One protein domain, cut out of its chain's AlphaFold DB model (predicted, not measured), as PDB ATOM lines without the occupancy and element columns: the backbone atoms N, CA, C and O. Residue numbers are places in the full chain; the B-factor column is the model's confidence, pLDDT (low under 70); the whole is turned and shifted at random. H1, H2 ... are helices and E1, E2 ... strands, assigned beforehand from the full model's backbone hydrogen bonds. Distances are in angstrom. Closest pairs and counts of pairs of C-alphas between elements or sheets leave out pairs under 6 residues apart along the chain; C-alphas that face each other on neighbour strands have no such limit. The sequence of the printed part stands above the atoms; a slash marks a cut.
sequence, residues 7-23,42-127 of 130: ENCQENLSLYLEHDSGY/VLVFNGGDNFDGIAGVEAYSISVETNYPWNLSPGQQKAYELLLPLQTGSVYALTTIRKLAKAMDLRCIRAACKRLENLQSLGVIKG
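AT A GLANCE: This is residues 7 to 23 and 42 to 127 of the 130 residues of an uncharacterized protein of Leptolyngbyaceae cyanobacterium CCMR0081 (UniProt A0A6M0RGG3). A small twisted sheet of three strands has one end of the long helix H2 over it, and H2 reaches away from the sheet to H3 and H4, the three helices set crosswise to one another. H1 lies at the far end, near H4, while the loop of residues 46 to 58 lies at the sheet's end. The 103 printed residues hold four named helices and three named strands, in the order H1 E1 E2 H2 E3 H3 H4; the mixed sheet runs E2 E1 E3. The class is mixed, helices and strands; the whole is compact, with a radius of gyration of the C-alphas of 13.7 A and spans of 40 by 31 by 22 A.

IN THESE COORDINATES: E1 is residues 42 to 45, E2 residues 59 to 64, 15.9 A long, and E3 residues 93 to 96. H2, residues 74 to 88, measures 21.4 A. H3 is residues 97 to 103. H4, residues 109 to 121, measures 18.5 A and ends at C-alpha 121 (20.961, -33.461, 3.776). H1, residues 7 to 16, measures 14.1 A from C-alpha 7 (22.950, -45.796, 11.716).

HOW THE PARTS SIT: E1 is parallel to E2, with N 60 and O 42 2.9 A apart, and antiparallel to E3, with N 43 and O 95 2.8 A apart. H2 stands up from the sheet, over E2 and E1; its closest C-alphas to E2 are Leu 84 and Val 64, 6.1 A. H4 touches H2, closest C-alphas Arg 115 and Gln 76, 5.8 A, about perpendicular at 77 degrees. H3 touches H4, closest C-alphas Ala 101 and Ala 112, 5.2 A. H1 is close to but not clearly touching H4, closest C-alphas Ser 14 and Lys 114, 7.7 A. Every O i to N i+4 pair is within hydrogen-bond range in H1, H3 and H4, and 9 of 11 in H2.

THE WHOLE: Asn 8 and Ala 55 have the C-alphas farthest apart, 41.6 A. Residues 24 to 41 are not printed, with 22.8 A between C-alphas 23 and 42. E1 to E2 is a long link. Residues 7 to 8, 49 to 50 and 52 have pLDDT under 70.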
ATOM      1  N   GLU A   7      22.817 -47.224  12.065       56.47
ATOM      2  CA  GLU A   7      22.950 -45.796  11.716       56.47
ATOM      3  C   GLU A   7      24.417 -45.352  11.628       56.47
ATOM      4  O   GLU A   7      24.846 -44.842  10.595       56.47
ATOM      5  N   ASN A   8      25.242 -45.699  12.627       61.56
ATOM      6  CA  ASN A   8      26.684 -45.423  12.583       61.56
ATOM      7  C   ASN A   8      27.367 -46.009  11.333       61.56
ATOM      8  O   ASN A   8      28.320 -45.429  10.826       61.56
ATOM      9  N   CYS A   9      26.935 -47.172  10.833       71.62
ATOM     10  CA  CYS A   9      27.545 -47.767   9.641       71.62
ATOM     11  C   CYS A   9      27.169 -47.007   8.363       71.62
ATOM     12  O   CYS A   9      28.008 -46.879   7.473       71.62
ATOM     13  N   GLN A  10      25.944 -46.486   8.278       78.19
ATOM     14  CA  GLN A  10      25.485 -45.696   7.134       78.19
ATOM     15  C   GLN A  10      26.130 -44.311   7.103       78.19
ATOM     16  O   GLN A  10      26.598 -43.886   6.048       78.19
ATOM     17  N   GLU A  11      26.232 -43.640   8.250       78.69
ATOM     18  CA  GLU A  11      26.928 -42.355   8.365       78.69
ATOM     19  C   GLU A  11      28.415 -42.496   8.029       78.69
ATOM     20  O   GLU A  11      28.944 -41.740   7.215       78.69
ATOM     21  N   ASN A  12      29.077 -43.525   8.568       84.31
ATOM     22  CA  ASN A  12      30.480 -43.803   8.259       84.31
ATOM     23  C   ASN A  12      30.693 -44.134   6.778       84.31
ATOM     24  O   ASN A  12      31.677 -43.685   6.192       84.31
ATOM     25  N   LEU A  13      29.782 -44.892   6.159       85.62
ATOM     26  CA  LEU A  13      29.838 -45.160   4.724       85.62
ATOM     27  C   LEU A  13      29.644 -43.873   3.918       85.62
ATOM     28  O   LEU A  13      30.380 -43.636   2.964       85.62
ATOM     29  N   SER A  14      28.691 -43.026   4.308       86.44
ATOM     30  CA  SER A  14      28.439 -41.752   3.635       86.44
ATOM     31  C   SER A  14      29.663 -40.839   3.681       86.44
ATOM     32  O   SER A  14      30.052 -40.292   2.652       86.44
ATOM     33  N   LEU A  15      30.315 -40.745   4.844       86.50
ATOM     34  CA  LEU A  15      31.564 -40.003   5.012       86.50
ATOM     35  C   LEU A  15      32.708 -40.629   4.209       86.50
ATOM     36  O   LEU A  15      33.453 -39.912   3.553       86.50
ATOM     37  N   TYR A  16      32.830 -41.958   4.187       90.31
ATOM     38  CA  TYR A  16      33.842 -42.650   3.380       90.31
ATOM     39  C   TYR A  16      33.706 -42.342   1.880       90.31
ATOM     40  O   TYR A  16      34.706 -42.127   1.193       90.31
ATOM     41  N   LEU A  17      32.470 -42.245   1.384       92.56
ATOM     42  CA  LEU A  17      32.154 -41.897  -0.003       92.56
ATOM     43  C   LEU A  17      32.383 -40.408  -0.344       92.56
ATOM     44  O   LEU A  17      32.269 -40.038  -1.512       92.56
ATOM     45  N   GLU A  18      32.753 -39.556   0.621       92.44
ATOM     46  CA  GLU A  18      33.246 -38.184   0.377       92.44
ATOM     47  C   GLU A  18      34.725 -38.139  -0.046       92.44
ATOM     48  O   GLU A  18      35.266 -37.059  -0.328       92.44
ATOM     49  N   HIS A  19      35.402 -39.289  -0.049       92.50
ATOM     50  CA  HIS A  19      36.807 -39.429  -0.411       92.50
ATOM     51  C   HIS A  19      36.963 -40.168  -1.741       92.50
ATOM     52  O   HIS A  19      36.188 -41.065  -2.063       92.50
ATOM     53  N   ASP A  20      38.036 -39.860  -2.478       91.88
ATOM     54  CA  ASP A  20      38.410 -40.609  -3.687       91.88
ATOM     55  C   ASP A  20      38.542 -42.115  -3.407       91.88
ATOM     56  O   ASP A  20      38.162 -42.934  -4.238       91.88
ATOM     57  N   SER A  21      39.044 -42.485  -2.222       91.62
ATOM     58  CA  SER A  21      39.178 -43.882  -1.787       91.62
ATOM     59  C   SER A  21      37.842 -44.617  -1.683       91.62
ATOM     60  O   SER A  21      37.825 -45.844  -1.726       91.62
ATOM     61  N   GLY A  22      36.730 -43.881  -1.574       91.00
ATOM     62  CA  GLY A  22      35.373 -44.416  -1.590       91.00
ATOM     63  C   GLY A  22      35.014 -45.180  -2.863       91.00
ATOM     64  O   GLY A  22      34.081 -45.978  -2.850       91.00
ATOM     65  N   TYR A  23      35.768 -44.967  -3.945       91.88
ATOM     66  CA  TYR A  23      35.462 -45.477  -5.274       91.88
ATOM     67  C   TYR A  23      36.659 -46.244  -5.830       91.88
ATOM     68  O   TYR A  23      37.773 -45.723  -5.906       91.88
ATOM     69  N   VAL A  42      25.946 -27.796 -14.040       95.19
ATOM     70  CA  VAL A  42      26.179 -26.413 -13.634       95.19
ATOM     71  C   VAL A  42      25.423 -26.131 -12.345       95.19
ATOM     72  O   VAL A  42      24.231 -26.392 -12.229       95.19
ATOM     73  N   LEU A  43      26.109 -25.545 -11.374       94.44
ATOM     74  CA  LEU A  43      25.490 -25.008 -10.171       94.44
ATOM     75  C   LEU A  43      25.416 -23.494 -10.306       94.44
ATOM     76  O   LEU A  43      26.433 -22.840 -10.559       94.44
ATOM     77  N   VAL A  44      24.212 -22.958 -10.159       93.44
ATOM     78  CA  VAL A  44      23.900 -21.539 -10.307       93.44
ATOM     79  C   VAL A  44      23.545 -20.974  -8.942       93.44
ATOM     80  O   VAL A  44      22.665 -21.492  -8.266       93.44
ATOM     81  N   PHE A  45      24.213 -19.900  -8.545       93.00
ATOM     82  CA  PHE A  45      23.941 -19.180  -7.305       93.00
ATOM     83  C   PHE A  45      23.239 -17.871  -7.631       93.00
ATOM     84  O   PHE A  45      23.550 -17.231  -8.640       93.00
ATOM     85  N   ASN A  46      22.318 -17.459  -6.758       88.31
ATOM     86  CA  ASN A  46      21.527 -16.238  -6.930       88.31
ATOM     87  C   ASN A  46      20.731 -16.216  -8.255       88.31
ATOM     88  O   ASN A  46      20.499 -15.159  -8.833       88.31
ATOM     89  N   GLY A  47      20.302 -17.389  -8.743       76.62
ATOM     90  CA  GLY A  47      19.521 -17.516  -9.983       76.62
ATOM     91  C   GLY A  47      18.098 -16.948  -9.904       76.62
ATOM     92  O   GLY A  47      17.469 -16.745 -10.939       76.62
ATOM     93  N   GLY A  48      17.606 -16.660  -8.693       71.06
ATOM     94  CA  GLY A  48      16.223 -16.250  -8.439       71.06
ATOM     95  C   GLY A  48      15.219 -17.397  -8.595       71.06
ATOM     96  O   GLY A  48      15.565 -18.496  -9.032       71.06
ATOM     97  N   ASP A  49      13.960 -17.129  -8.243       66.94
ATOM     98  CA  ASP A  49      12.876 -18.125  -8.274       66.94
ATOM     99  C   ASP A  49      12.461 -18.532  -9.703       66.94
ATOM    100  O   ASP A  49      11.827 -19.566  -9.890       66.94
ATOM    101  N   ASN A  50      12.861 -17.754 -10.715       63.66
ATOM    102  CA  ASN A  50      12.527 -17.962 -12.131       63.66
ATOM    103  C   ASN A  50      13.676 -18.594 -12.939       63.66
ATOM    104  O   ASN A  50      13.778 -18.386 -14.149       63.66
ATOM    105  N   PHE A  51      14.609 -19.293 -12.289       75.19
ATOM    106  CA  PHE A  51      15.661 -19.996 -13.018       75.19
ATOM    107  C   PHE A  51      15.094 -21.253 -13.697       75.19
ATOM    108  O   PHE A  51      15.007 -22.315 -13.084       75.19
ATOM    109  N   ASP A  52      14.768 -21.135 -14.985       67.50
ATOM    110  CA  ASP A  52      14.225 -22.224 -15.819       67.50
ATOM    111  C   ASP A  52      15.309 -23.159 -16.402       67.50
ATOM    112  O   ASP A  52      15.051 -23.958 -17.304       67.50
ATOM    113  N   GLY A  53      16.541 -23.079 -15.890       71.88
ATOM    114  CA  GLY A  53      17.685 -23.830 -16.407       71.88
ATOM    115  C   GLY A  53      18.480 -23.080 -17.476       71.88
ATOM    116  O   GLY A  53      18.189 -21.942 -17.843       71.88
ATOM    117  N   ILE A  54      19.536 -23.725 -17.974       76.94
ATOM    118  CA  ILE A  54      20.348 -23.235 -19.093       76.94
ATOM    119  C   ILE A  54      20.071 -24.163 -20.276       76.94
ATOM    120  O   ILE A  54      20.229 -25.375 -20.165       76.94
ATOM    121  N   ALA A  55      19.633 -23.618 -21.413       76.88
ATOM    122  CA  ALA A  55      19.263 -24.432 -22.571       76.88
ATOM    123  C   ALA A  55      20.411 -25.368 -22.997       76.88
ATOM    124  O   ALA A  55      21.528 -24.918 -23.257       76.88
ATOM    125  N   GLY A  56      20.125 -26.671 -23.067       78.94
ATOM    126  CA  GLY A  56      21.106 -27.699 -23.430       78.94
ATOM    127  C   GLY A  56      22.137 -28.024 -22.343       78.94
ATOM    128  O   GLY A  56      23.105 -28.723 -22.632       78.94
ATOM    129  N   VAL A  57      21.953 -27.527 -21.117       86.81
ATOM    130  CA  VAL A  57      22.858 -27.758 -19.990       86.81
ATOM    131  C   VAL A  57      22.055 -28.120 -18.747       86.81
ATOM    132  O   VAL A  57      21.155 -27.395 -18.327       86.81
ATOM    133  N   GLU A  58      22.415 -29.234 -18.125       91.19
ATOM    134  CA  GLU A  58      21.859 -29.612 -16.833       91.19
ATOM    135  C   GLU A  58      22.362 -28.640 -15.761       91.19
ATOM    136  O   GLU A  58      23.566 -28.533 -15.507       91.19
ATOM    137  N   ALA A  59      21.442 -27.867 -15.184       91.75
ATOM    138  CA  ALA A  59      21.778 -26.787 -14.273       91.75
ATOM    139  C   ALA A  59      20.822 -26.728 -13.081       91.75
ATOM    140  O   ALA A  59      19.603 -26.774 -13.244       91.75
ATOM    141  N   TYR A  60      21.386 -26.547 -11.889       91.62
ATOM    142  CA  TYR A  60      20.645 -26.451 -10.636       91.62
ATOM    143  C   TYR A  60      20.877 -25.098  -9.975       91.62
ATOM    144  O   TYR A  60      22.019 -24.714  -9.721       91.62
ATOM    145  N   SER A  61      19.786 -24.384  -9.685       92.25
ATOM    146  CA  SER A  61      19.831 -23.208  -8.816       92.25
ATOM    147  C   SER A  61      20.008 -23.681  -7.380       92.25
ATOM    148  O   SER A  61      19.170 -24.430  -6.872       92.25
ATOM    149  N   ILE A  62      21.106 -23.280  -6.747       93.00
ATOM    150  CA  ILE A  62      21.433 -23.663  -5.380       93.00
ATOM    151  C   ILE A  62      21.600 -22.443  -4.480       93.00
ATOM    152  O   ILE A  62      22.083 -21.389  -4.898       93.00
ATOM    153  N   SER A  63      21.226 -22.616  -3.216       93.94
ATOM    154  CA  SER A  63      21.454 -21.638  -2.153       93.94
ATOM    155  C   SER A  63      22.244 -22.267  -1.013       93.94
ATOM    156  O   SER A  63      21.984 -23.414  -0.656       93.94
ATOM    157  N   VAL A  64      23.148 -21.502  -0.417       95.38
ATOM    158  CA  VAL A  64      24.005 -21.869   0.711       95.38
ATOM    159  C   VAL A  64      23.536 -21.114   1.956       95.38
ATOM    160  O   VAL A  64      23.353 -19.897   1.911       95.38
ATOM    161  N   GLU A  65      23.339 -21.817   3.065       95.31
ATOM    162  CA  GLU A  65      23.049 -21.227   4.373       95.31
ATOM    163  C   GLU A  65      24.266 -20.434   4.858       95.31
ATOM    164  O   GLU A  65      25.354 -20.987   4.963       95.31
ATOM    165  N   THR A  66      24.118 -19.140   5.139       92.94
ATOM    166  CA  THR A  66      25.263 -18.276   5.468       92.94
ATOM    167  C   THR A  66      25.695 -18.375   6.925       92.94
ATOM    168  O   THR A  66      26.849 -18.079   7.235       92.94
ATOM    169  N   ASN A  67      24.797 -18.809   7.810       91.25
ATOM    170  CA  ASN A  67      25.038 -18.896   9.248       91.25
ATOM    171  C   ASN A  67      24.813 -20.319   9.766       91.25
ATOM    172  O   ASN A  67      24.122 -20.520  10.765       91.25
ATOM    173  N   TYR A  68      25.376 -21.317   9.080       90.62
ATOM    174  CA  TYR A  68      25.215 -22.709   9.485       90.62
ATOM    175  C   TYR A  68      25.883 -22.963  10.857       90.62
ATOM    176  O   TYR A  68      27.098 -22.792  10.974       90.62
ATOM    177  N   PRO A  69      25.126 -23.346  11.907       81.62
ATOM    178  CA  PRO A  69      25.627 -23.320  13.285       81.62
ATOM    179  C   PRO A  69      26.254 -24.645  13.745       81.62
ATOM    180  O   PRO A  69      26.760 -24.722  14.865       81.62
ATOM    181  N   TRP A  70      26.183 -25.698  12.924       86.75
ATOM    182  CA  TRP A  70      26.604 -27.048  13.300       86.75
ATOM    183  C   TRP A  70      27.955 -27.425  12.697       86.75
ATOM    184  O   TRP A  70      28.405 -26.856  11.705       86.75
ATOM    185  N   ASN A  71      28.585 -28.435  13.293       89.06
ATOM    186  CA  ASN A  71      29.866 -28.942  12.821       89.06
ATOM    187  C   ASN A  71      29.711 -29.672  11.484       89.06
ATOM    188  O   ASN A  71      28.777 -30.450  11.291       89.06
ATOM    189  N   LEU A  72      30.679 -29.455  10.601       92.38
ATOM    190  CA  LEU A  72      30.826 -30.156   9.333       92.38
ATOM    191  C   LEU A  72      32.046 -31.080   9.390       92.38
ATOM    192  O   LEU A  72      33.027 -30.792  10.083       92.38
ATOM    193  N   SER A  73      32.008 -32.182   8.636       91.19
ATOM    194  CA  SER A  73      33.216 -32.971   8.369       91.19
ATOM    195  C   SER A  73      34.273 -32.083   7.684       91.19
ATOM    196  O   SER A  73      33.915 -31.101   7.030       91.19
ATOM    197  N   PRO A  74      35.577 -32.409   7.739       91.38
ATOM    198  CA  PRO A  74      36.593 -31.626   7.030       91.38
ATOM    199  C   PRO A  74      36.321 -31.477   5.521       91.38
ATOM    200  O   PRO A  74      36.563 -30.417   4.943       91.38
ATOM    201  N   GLY A  75      35.783 -32.521   4.875       91.69
ATOM    202  CA  GLY A  75      35.416 -32.492   3.458       91.69
ATOM    203  C   GLY A  75      34.215 -31.587   3.176       91.69
ATOM    204  O   GLY A  75      34.241 -30.805   2.223       91.69
ATOM    205  N   GLN A  76      33.197 -31.655   4.034       94.62
ATOM    206  CA  GLN A  76      32.003 -30.810   3.988       94.62
ATOM    207  C   GLN A  76      32.333 -29.340   4.269       94.62
ATOM    208  O   GLN A  76      31.893 -28.467   3.528       94.62
ATOM    209  N   GLN A  77      33.165 -29.066   5.276       95.19
ATOM    210  CA  GLN A  77      33.648 -27.726   5.610       95.19
ATOM    211  C   GLN A  77      34.375 -27.103   4.416       95.19
ATOM    212  O   GLN A  77      34.087 -25.973   4.032       95.19
ATOM    213  N   LYS A  78      35.260 -27.868   3.761       95.12
ATOM    214  CA  LYS A  78      35.964 -27.398   2.565       95.12
ATOM    215  C   LYS A  78      35.007 -27.066   1.420       95.12
ATOM    216  O   LYS A  78      35.202 -26.065   0.734       95.12
ATOM    217  N   ALA A  79      33.991 -27.901   1.198       96.00
ATOM    218  CA  ALA A  79      32.962 -27.637   0.198       96.00
ATOM    219  C   ALA A  79      32.174 -26.362   0.544       96.00
ATOM    220  O   ALA A  79      32.034 -25.481  -0.298       96.00
ATOM    221  N   TYR A  80      31.738 -26.218   1.795       96.38
ATOM    222  CA  TYR A  80      31.029 -25.039   2.290       96.38
ATOM    223  C   TYR A  80      31.823 -23.739   2.081       96.38
ATOM    224  O   TYR A  80      31.306 -22.784   1.502       96.38
ATOM    225  N   GLU A  81      33.105 -23.729   2.450       95.25
ATOM    226  CA  GLU A  81      34.012 -22.585   2.280       95.25
ATOM    227  C   GLU A  81      34.247 -22.192   0.817       95.25
ATOM    228  O   GLU A  81      34.594 -21.047   0.537       95.25
ATOM    229  N   LEU A  82      34.062 -23.119  -0.129       95.75
ATOM    230  CA  LEU A  82      34.137 -22.833  -1.562       95.75
ATOM    231  C   LEU A  82      32.810 -22.312  -2.121       95.75
ATOM    232  O   LEU A  82      32.818 -21.478  -3.022       95.75
ATOM    233  N   LEU A  83      31.678 -22.802  -1.610       95.69
ATOM    234  CA  LEU A  83      30.346 -22.445  -2.100       95.69
ATOM    235  C   LEU A  83      29.877 -21.087  -1.563       95.69
ATOM    236  O   LEU A  83      29.322 -20.284  -2.313       95.69
ATOM    237  N   LEU A  84      30.119 -20.796  -0.282       95.12
ATOM    238  CA  LEU A  84      29.638 -19.574   0.367       95.12
ATOM    239  C   LEU A  84      30.145 -18.281  -0.314       95.12
ATOM    240  O   LEU A  84      29.333 -17.376  -0.544       95.12
ATOM    241  N   PRO A  85      31.429 -18.159  -0.710       93.62
ATOM    242  CA  PRO A  85      31.911 -16.983  -1.434       93.62
ATOM    243  C   PRO A  85      31.304 -16.835  -2.831       93.62
ATOM    244  O   PRO A  85      31.137 -15.709  -3.292       93.62
ATOM    245  N   LEU A  86      30.937 -17.936  -3.501       92.94
ATOM    246  CA  LEU A  86      30.267 -17.867  -4.806       92.94
ATOM    247  C   LEU A  86      28.885 -17.219  -4.681       92.94
ATOM    248  O   LEU A  86      28.498 -16.439  -5.545       92.94
ATOM    249  N   GLN A  87      28.175 -17.487  -3.584       93.12
ATOM    250  CA  GLN A  87      26.887 -16.855  -3.311       93.12
ATOM    251  C   GLN A  87      27.024 -15.408  -2.817       93.12
ATOM    252  O   GLN A  87      26.271 -14.536  -3.237       93.12
ATOM    253  N   THR A  88      27.947 -15.144  -1.893       91.38
ATOM    254  CA  THR A  88      28.044 -13.838  -1.210       91.38
ATOM    255  C   THR A  88      28.868 -12.804  -1.975       91.38
ATOM    256  O   THR A  88      28.653 -11.605  -1.818       91.38
ATOM    257  N   GLY A  89      29.805 -13.249  -2.813       85.81
ATOM    258  CA  GLY A  89      30.744 -12.390  -3.529       85.81
ATOM    259  C   GLY A  89      30.269 -11.915  -4.900       85.81
ATOM    260  O   GLY A  89      31.010 -11.212  -5.584       85.81
ATOM    261  N   SER A  90      29.086 -12.316  -5.369       81.94
ATOM    262  CA  SER A  90      28.612 -11.987  -6.719       81.94
ATOM    263  C   SER A  90      27.091 -11.925  -6.799       81.94
ATOM    264  O   SER A  90      26.397 -12.734  -6.199       81.94
ATOM    265  N   VAL A  91      26.567 -10.993  -7.603       80.75
ATOM    266  CA  VAL A  91      25.120 -10.892  -7.889       80.75
ATOM    267  C   VAL A  91      24.619 -12.138  -8.620       80.75
ATOM    268  O   VAL A  91      23.493 -12.565  -8.408       80.75
ATOM    269  N   TYR A  92      25.473 -12.740  -9.448       82.31
ATOM    270  CA  TYR A  92      25.213 -13.988 -10.151       82.31
ATOM    271  C   TYR A  92      26.523 -14.763 -10.277       82.31
ATOM    272  O   TYR A  92      27.531 -14.197 -10.708       82.31
ATOM    273  N   ALA A  93      26.522 -16.040  -9.901       90.69
ATOM    274  CA  ALA A  93      27.693 -16.899 -10.021       90.69
ATOM    275  C   ALA A  93      27.302 -18.281 -10.533       90.69
ATOM    276  O   ALA A  93      26.231 -18.800 -10.229       90.69
ATOM    277  N   LEU A  94      28.206 -18.885 -11.296       92.31
ATOM    278  CA  LEU A  94      28.048 -20.233 -11.818       92.31
ATOM    279  C   LEU A  94      29.351 -21.010 -11.676       92.31
ATOM    280  O   LEU A  94      30.447 -20.483 -11.879       92.31
ATOM    281  N   THR A  95      29.229 -22.286 -11.350       94.88
ATOM    282  CA  THR A  95      30.343 -23.232 -11.337       94.88
ATOM    283  C   THR A  95      29.875 -24.572 -11.883       94.88
ATOM    284  O   THR A  95      28.692 -24.761 -12.137       94.88
ATOM    285  N   THR A  96      30.795 -25.503 -12.091       96.19
ATOM    286  CA  THR A  96      30.446 -26.881 -12.454       96.19
ATOM    287  C   THR A  96      30.916 -27.833 -11.374       96.19
ATOM    288  O   THR A  96      31.874 -27.524 -10.653       96.19
ATOM    289  N   ILE A  97      30.305 -29.016 -11.294       96.69
ATOM    290  CA  ILE A  97      30.761 -30.054 -10.359       96.69
ATOM    291  C   ILE A  97      32.237 -30.382 -10.604       96.69
ATOM    292  O   ILE A  97      33.003 -30.473  -9.649       96.69
ATOM    293  N   ARG A  98      32.695 -30.430 -11.864       97.12
ATOM    294  CA  ARG A  98      34.122 -30.616 -12.187       97.12
ATOM    295  C   ARG A  98      35.028 -29.540 -11.585       97.12
ATOM    296  O   ARG A  98      36.090 -29.856 -11.051       97.12
ATOM    297  N   LYS A  99      34.642 -28.265 -11.698       97.06
ATOM    298  CA  LYS A  99      35.430 -27.149 -11.147       97.06
ATOM    299  C   LYS A  99      35.475 -27.217  -9.622       97.06
ATOM    300  O   LYS A  99      36.541 -27.002  -9.049       97.06
ATOM    301  N   LEU A 100      34.357 -27.562  -8.985       96.81
ATOM    302  CA  LEU A 100      34.288 -27.751  -7.537       96.81
ATOM    303  C   LEU A 100      35.109 -28.952  -7.065       96.81
ATOM    304  O   LEU A 100      35.867 -28.807  -6.112       96.81
ATOM    305  N   ALA A 101      35.026 -30.096  -7.745       96.69
ATOM    306  CA  ALA A 101      35.836 -31.276  -7.445       96.69
ATOM    307  C   ALA A 101      37.329 -30.924  -7.442       96.69
ATOM    308  O   ALA A 101      38.023 -31.160  -6.456       96.69
ATOM    309  N   LYS A 102      37.796 -30.228  -8.486       97.06
ATOM    310  CA  LYS A 102      39.180 -29.747  -8.567       97.06
ATOM    311  C   LYS A 102      39.533 -28.769  -7.440       97.06
ATOM    312  O   LYS A 102      40.619 -28.861  -6.880       97.06
ATOM    313  N   ALA A 103      38.640 -27.839  -7.097       96.12
ATOM    314  CA  ALA A 103      38.864 -26.883  -6.007       96.12
ATOM    315  C   ALA A 103      38.892 -27.547  -4.613       96.12
ATOM    316  O   ALA A 103      39.522 -27.029  -3.691       96.12
ATOM    317  N   MET A 104      38.233 -28.698  -4.471       95.56
ATOM    318  CA  MET A 104      38.257 -29.550  -3.280       95.56
ATOM    319  C   MET A 104      39.415 -30.559  -3.261       95.56
ATOM    320  O   MET A 104      39.491 -31.339  -2.313       95.56
ATOM    321  N   ASP A 105      40.285 -30.544  -4.277       95.69
ATOM    322  CA  ASP A 105      41.366 -31.520  -4.481       95.69
ATOM    323  C   ASP A 105      40.867 -32.974  -4.579       95.69
ATOM    324  O   ASP A 105      41.448 -33.911  -4.037       95.69
ATOM    325  N   LEU A 106      39.735 -33.162  -5.264       94.62
ATOM    326  CA  LEU A 106      39.141 -34.467  -5.544       94.62
ATOM    327  C   LEU A 106      39.378 -34.863  -6.998       94.62
ATOM    328  O   LEU A 106      39.153 -34.071  -7.920       94.62
ATOM    329  N   ARG A 107      39.780 -36.119  -7.210       91.69
ATOM    330  CA  ARG A 107      39.877 -36.712  -8.553       91.69
ATOM    331  C   ARG A 107      38.553 -37.341  -8.968       91.69
ATOM    332  O   ARG A 107      38.223 -37.331 -10.150       91.69
ATOM    333  N   CYS A 108      37.805 -37.871  -8.004       92.69
ATOM    334  CA  CYS A 108      36.519 -38.508  -8.225       92.69
ATOM    335  C   CYS A 108      35.385 -37.473  -8.222       92.69
ATOM    336  O   CYS A 108      35.141 -36.794  -7.219       92.69
ATOM    337  N   ILE A 109      34.644 -37.392  -9.331       95.88
ATOM    338  CA  ILE A 109      33.472 -36.513  -9.449       95.88
ATOM    339  C   ILE A 109      32.387 -36.923  -8.450       95.88
ATOM    340  O   ILE A 109      31.794 -36.064  -7.802       95.88
ATOM    341  N   ARG A 110      32.187 -38.226  -8.235       95.06
ATOM    342  CA  ARG A 110      31.194 -38.734  -7.278       95.06
ATOM    343  C   ARG A 110      31.515 -38.385  -5.837       95.06
ATOM    344  O   ARG A 110      30.597 -38.097  -5.083       95.06
ATOM    345  N   ALA A 111      32.792 -38.335  -5.461       95.25
ATOM    346  CA  ALA A 111      33.183 -37.858  -4.137       95.25
ATOM    347  C   ALA A 111      32.758 -36.392  -3.932       95.25
ATOM    348  O   ALA A 111      32.270 -36.025  -2.863       95.25
ATOM    349  N   ALA A 112      32.873 -35.565  -4.977       96.69
ATOM    350  CA  ALA A 112      32.391 -34.188  -4.946       96.69
ATOM    351  C   ALA A 112      30.858 -34.125  -4.872       96.69
ATOM    352  O   ALA A 112      30.333 -33.419  -4.012       96.69
ATOM    353  N   CYS A 113      30.145 -34.895  -5.704       96.25
ATOM    354  CA  CYS A 113      28.685 -35.018  -5.632       96.25
ATOM    355  C   CYS A 113      28.235 -35.437  -4.232       96.25
ATOM    356  O   CYS A 113      27.350 -34.808  -3.662       96.25
ATOM    357  N   LYS A 114      28.906 -36.427  -3.635       95.94
ATOM    358  CA  LYS A 114      28.536 -36.947  -2.324       95.94
ATOM    359  C   LYS A 114      28.680 -35.909  -1.218       95.94
ATOM    360  O   LYS A 114      27.809 -35.802  -0.361       95.94
ATOM    361  N   ARG A 115      29.732 -35.085  -1.266       95.56
ATOM    362  CA  ARG A 115      29.870 -33.940  -0.352       95.56
ATOM    363  C   ARG A 115      28.718 -32.954  -0.505       95.56
ATOM    364  O   ARG A 115      28.200 -32.479   0.498       95.56
ATOM    365  N   LEU A 116      28.302 -32.659  -1.738       96.88
ATOM    366  CA  LEU A 116      27.177 -31.757  -1.996       96.88
ATOM    367  C   LEU A 116      25.847 -32.348  -1.506       96.88
ATOM    368  O   LEU A 116      25.083 -31.650  -0.846       96.88
ATOM    369  N   GLU A 117      25.592 -33.634  -1.752       95.94
ATOM    370  CA  GLU A 117      24.427 -34.349  -1.212       95.94
ATOM    371  C   GLU A 117      24.397 -34.306   0.316       95.94
ATOM    372  O   GLU A 117      23.359 -34.011   0.907       95.94
ATOM    373  N   ASN A 118      25.538 -34.558   0.960       94.75
ATOM    374  CA  ASN A 118      25.638 -34.540   2.413       94.75
ATOM    375  C   ASN A 118      25.396 -33.125   2.956       94.75
ATOM    376  O   ASN A 118      24.590 -32.962   3.872       94.75
ATOM    377  N   LEU A 119      25.970 -32.086   2.339       95.75
ATOM    378  CA  LEU A 119      25.644 -30.695   2.669       95.75
ATOM    379  C   LEU A 119      24.147 -30.389   2.497       95.75
ATOM    380  O   LEU A 119      23.576 -29.678   3.325       95.75
ATOM    381  N   GLN A 120      23.492 -30.928   1.462       95.75
ATOM    382  CA  GLN A 120      22.053 -30.743   1.271       95.75
ATOM    383  C   GLN A 120      21.238 -31.463   2.350       95.75
ATOM    384  O   GLN A 120      20.292 -30.890   2.884       95.75
ATOM    385  N   SER A 121      21.624 -32.688   2.716       93.56
ATOM    386  CA  SER A 121      20.961 -33.461   3.776       93.56
ATOM    387  C   SER A 121      21.049 -32.781   5.146       93.56
ATOM    388  O   SER A 121      20.112 -32.849   5.938       93.56
ATOM    389  N   LEU A 122      22.145 -32.057   5.385       93.50
ATOM    390  CA  LEU A 122      22.377 -31.254   6.583       93.50
ATOM    391  C   LEU A 122      21.658 -29.893   6.541       93.50
ATOM    392  O   LEU A 122      21.667 -29.158   7.523       93.50
ATOM    393  N   GLY A 123      21.041 -29.531   5.413       94.06
ATOM    394  CA  GLY A 123      20.389 -28.235   5.220       94.06
ATOM    395  C   GLY A 123      21.357 -27.066   5.011       94.06
ATOM    396  O   GLY A 123      20.917 -25.918   5.006       94.06
ATOM    397  N   VAL A 124      22.650 -27.345   4.809       96.25
ATOM    398  CA  VAL A 124      23.680 -26.336   4.509       96.25
ATOM    399  C   VAL A 124      23.477 -25.765   3.112       96.25
ATOM    400  O   VAL A 124      23.702 -24.580   2.888       96.25
ATOM    401  N   ILE A 125      23.050 -26.600   2.164       95.62
ATOM    402  CA  ILE A 125      22.658 -26.157   0.825       95.62
ATOM    403  C   ILE A 125      21.245 -26.630   0.484       95.62
ATOM    404  O   ILE A 125      20.735 -27.577   1.080       95.62
ATOM    405  N   LYS A 126      20.611 -25.979  -0.491       94.56
ATOM    406  CA  LYS A 126      19.288 -26.346  -1.020       94.56
ATOM    407  C   LYS A 126      19.269 -26.206  -2.539       94.56
ATOM    408  O   LYS A 126      20.021 -25.399  -3.077       94.56
ATOM    409  N   GLY A 127      18.373 -26.940  -3.201       91.06
ATOM    410  CA  GLY A 127      18.079 -26.803  -4.636       91.06
ATOM    411  C   GLY A 127      18.835 -27.767  -5.557       91.06
ATOM    412  O   GLY A 127      18.572 -27.791  -6.759       91.06
TER     413      GLY A 127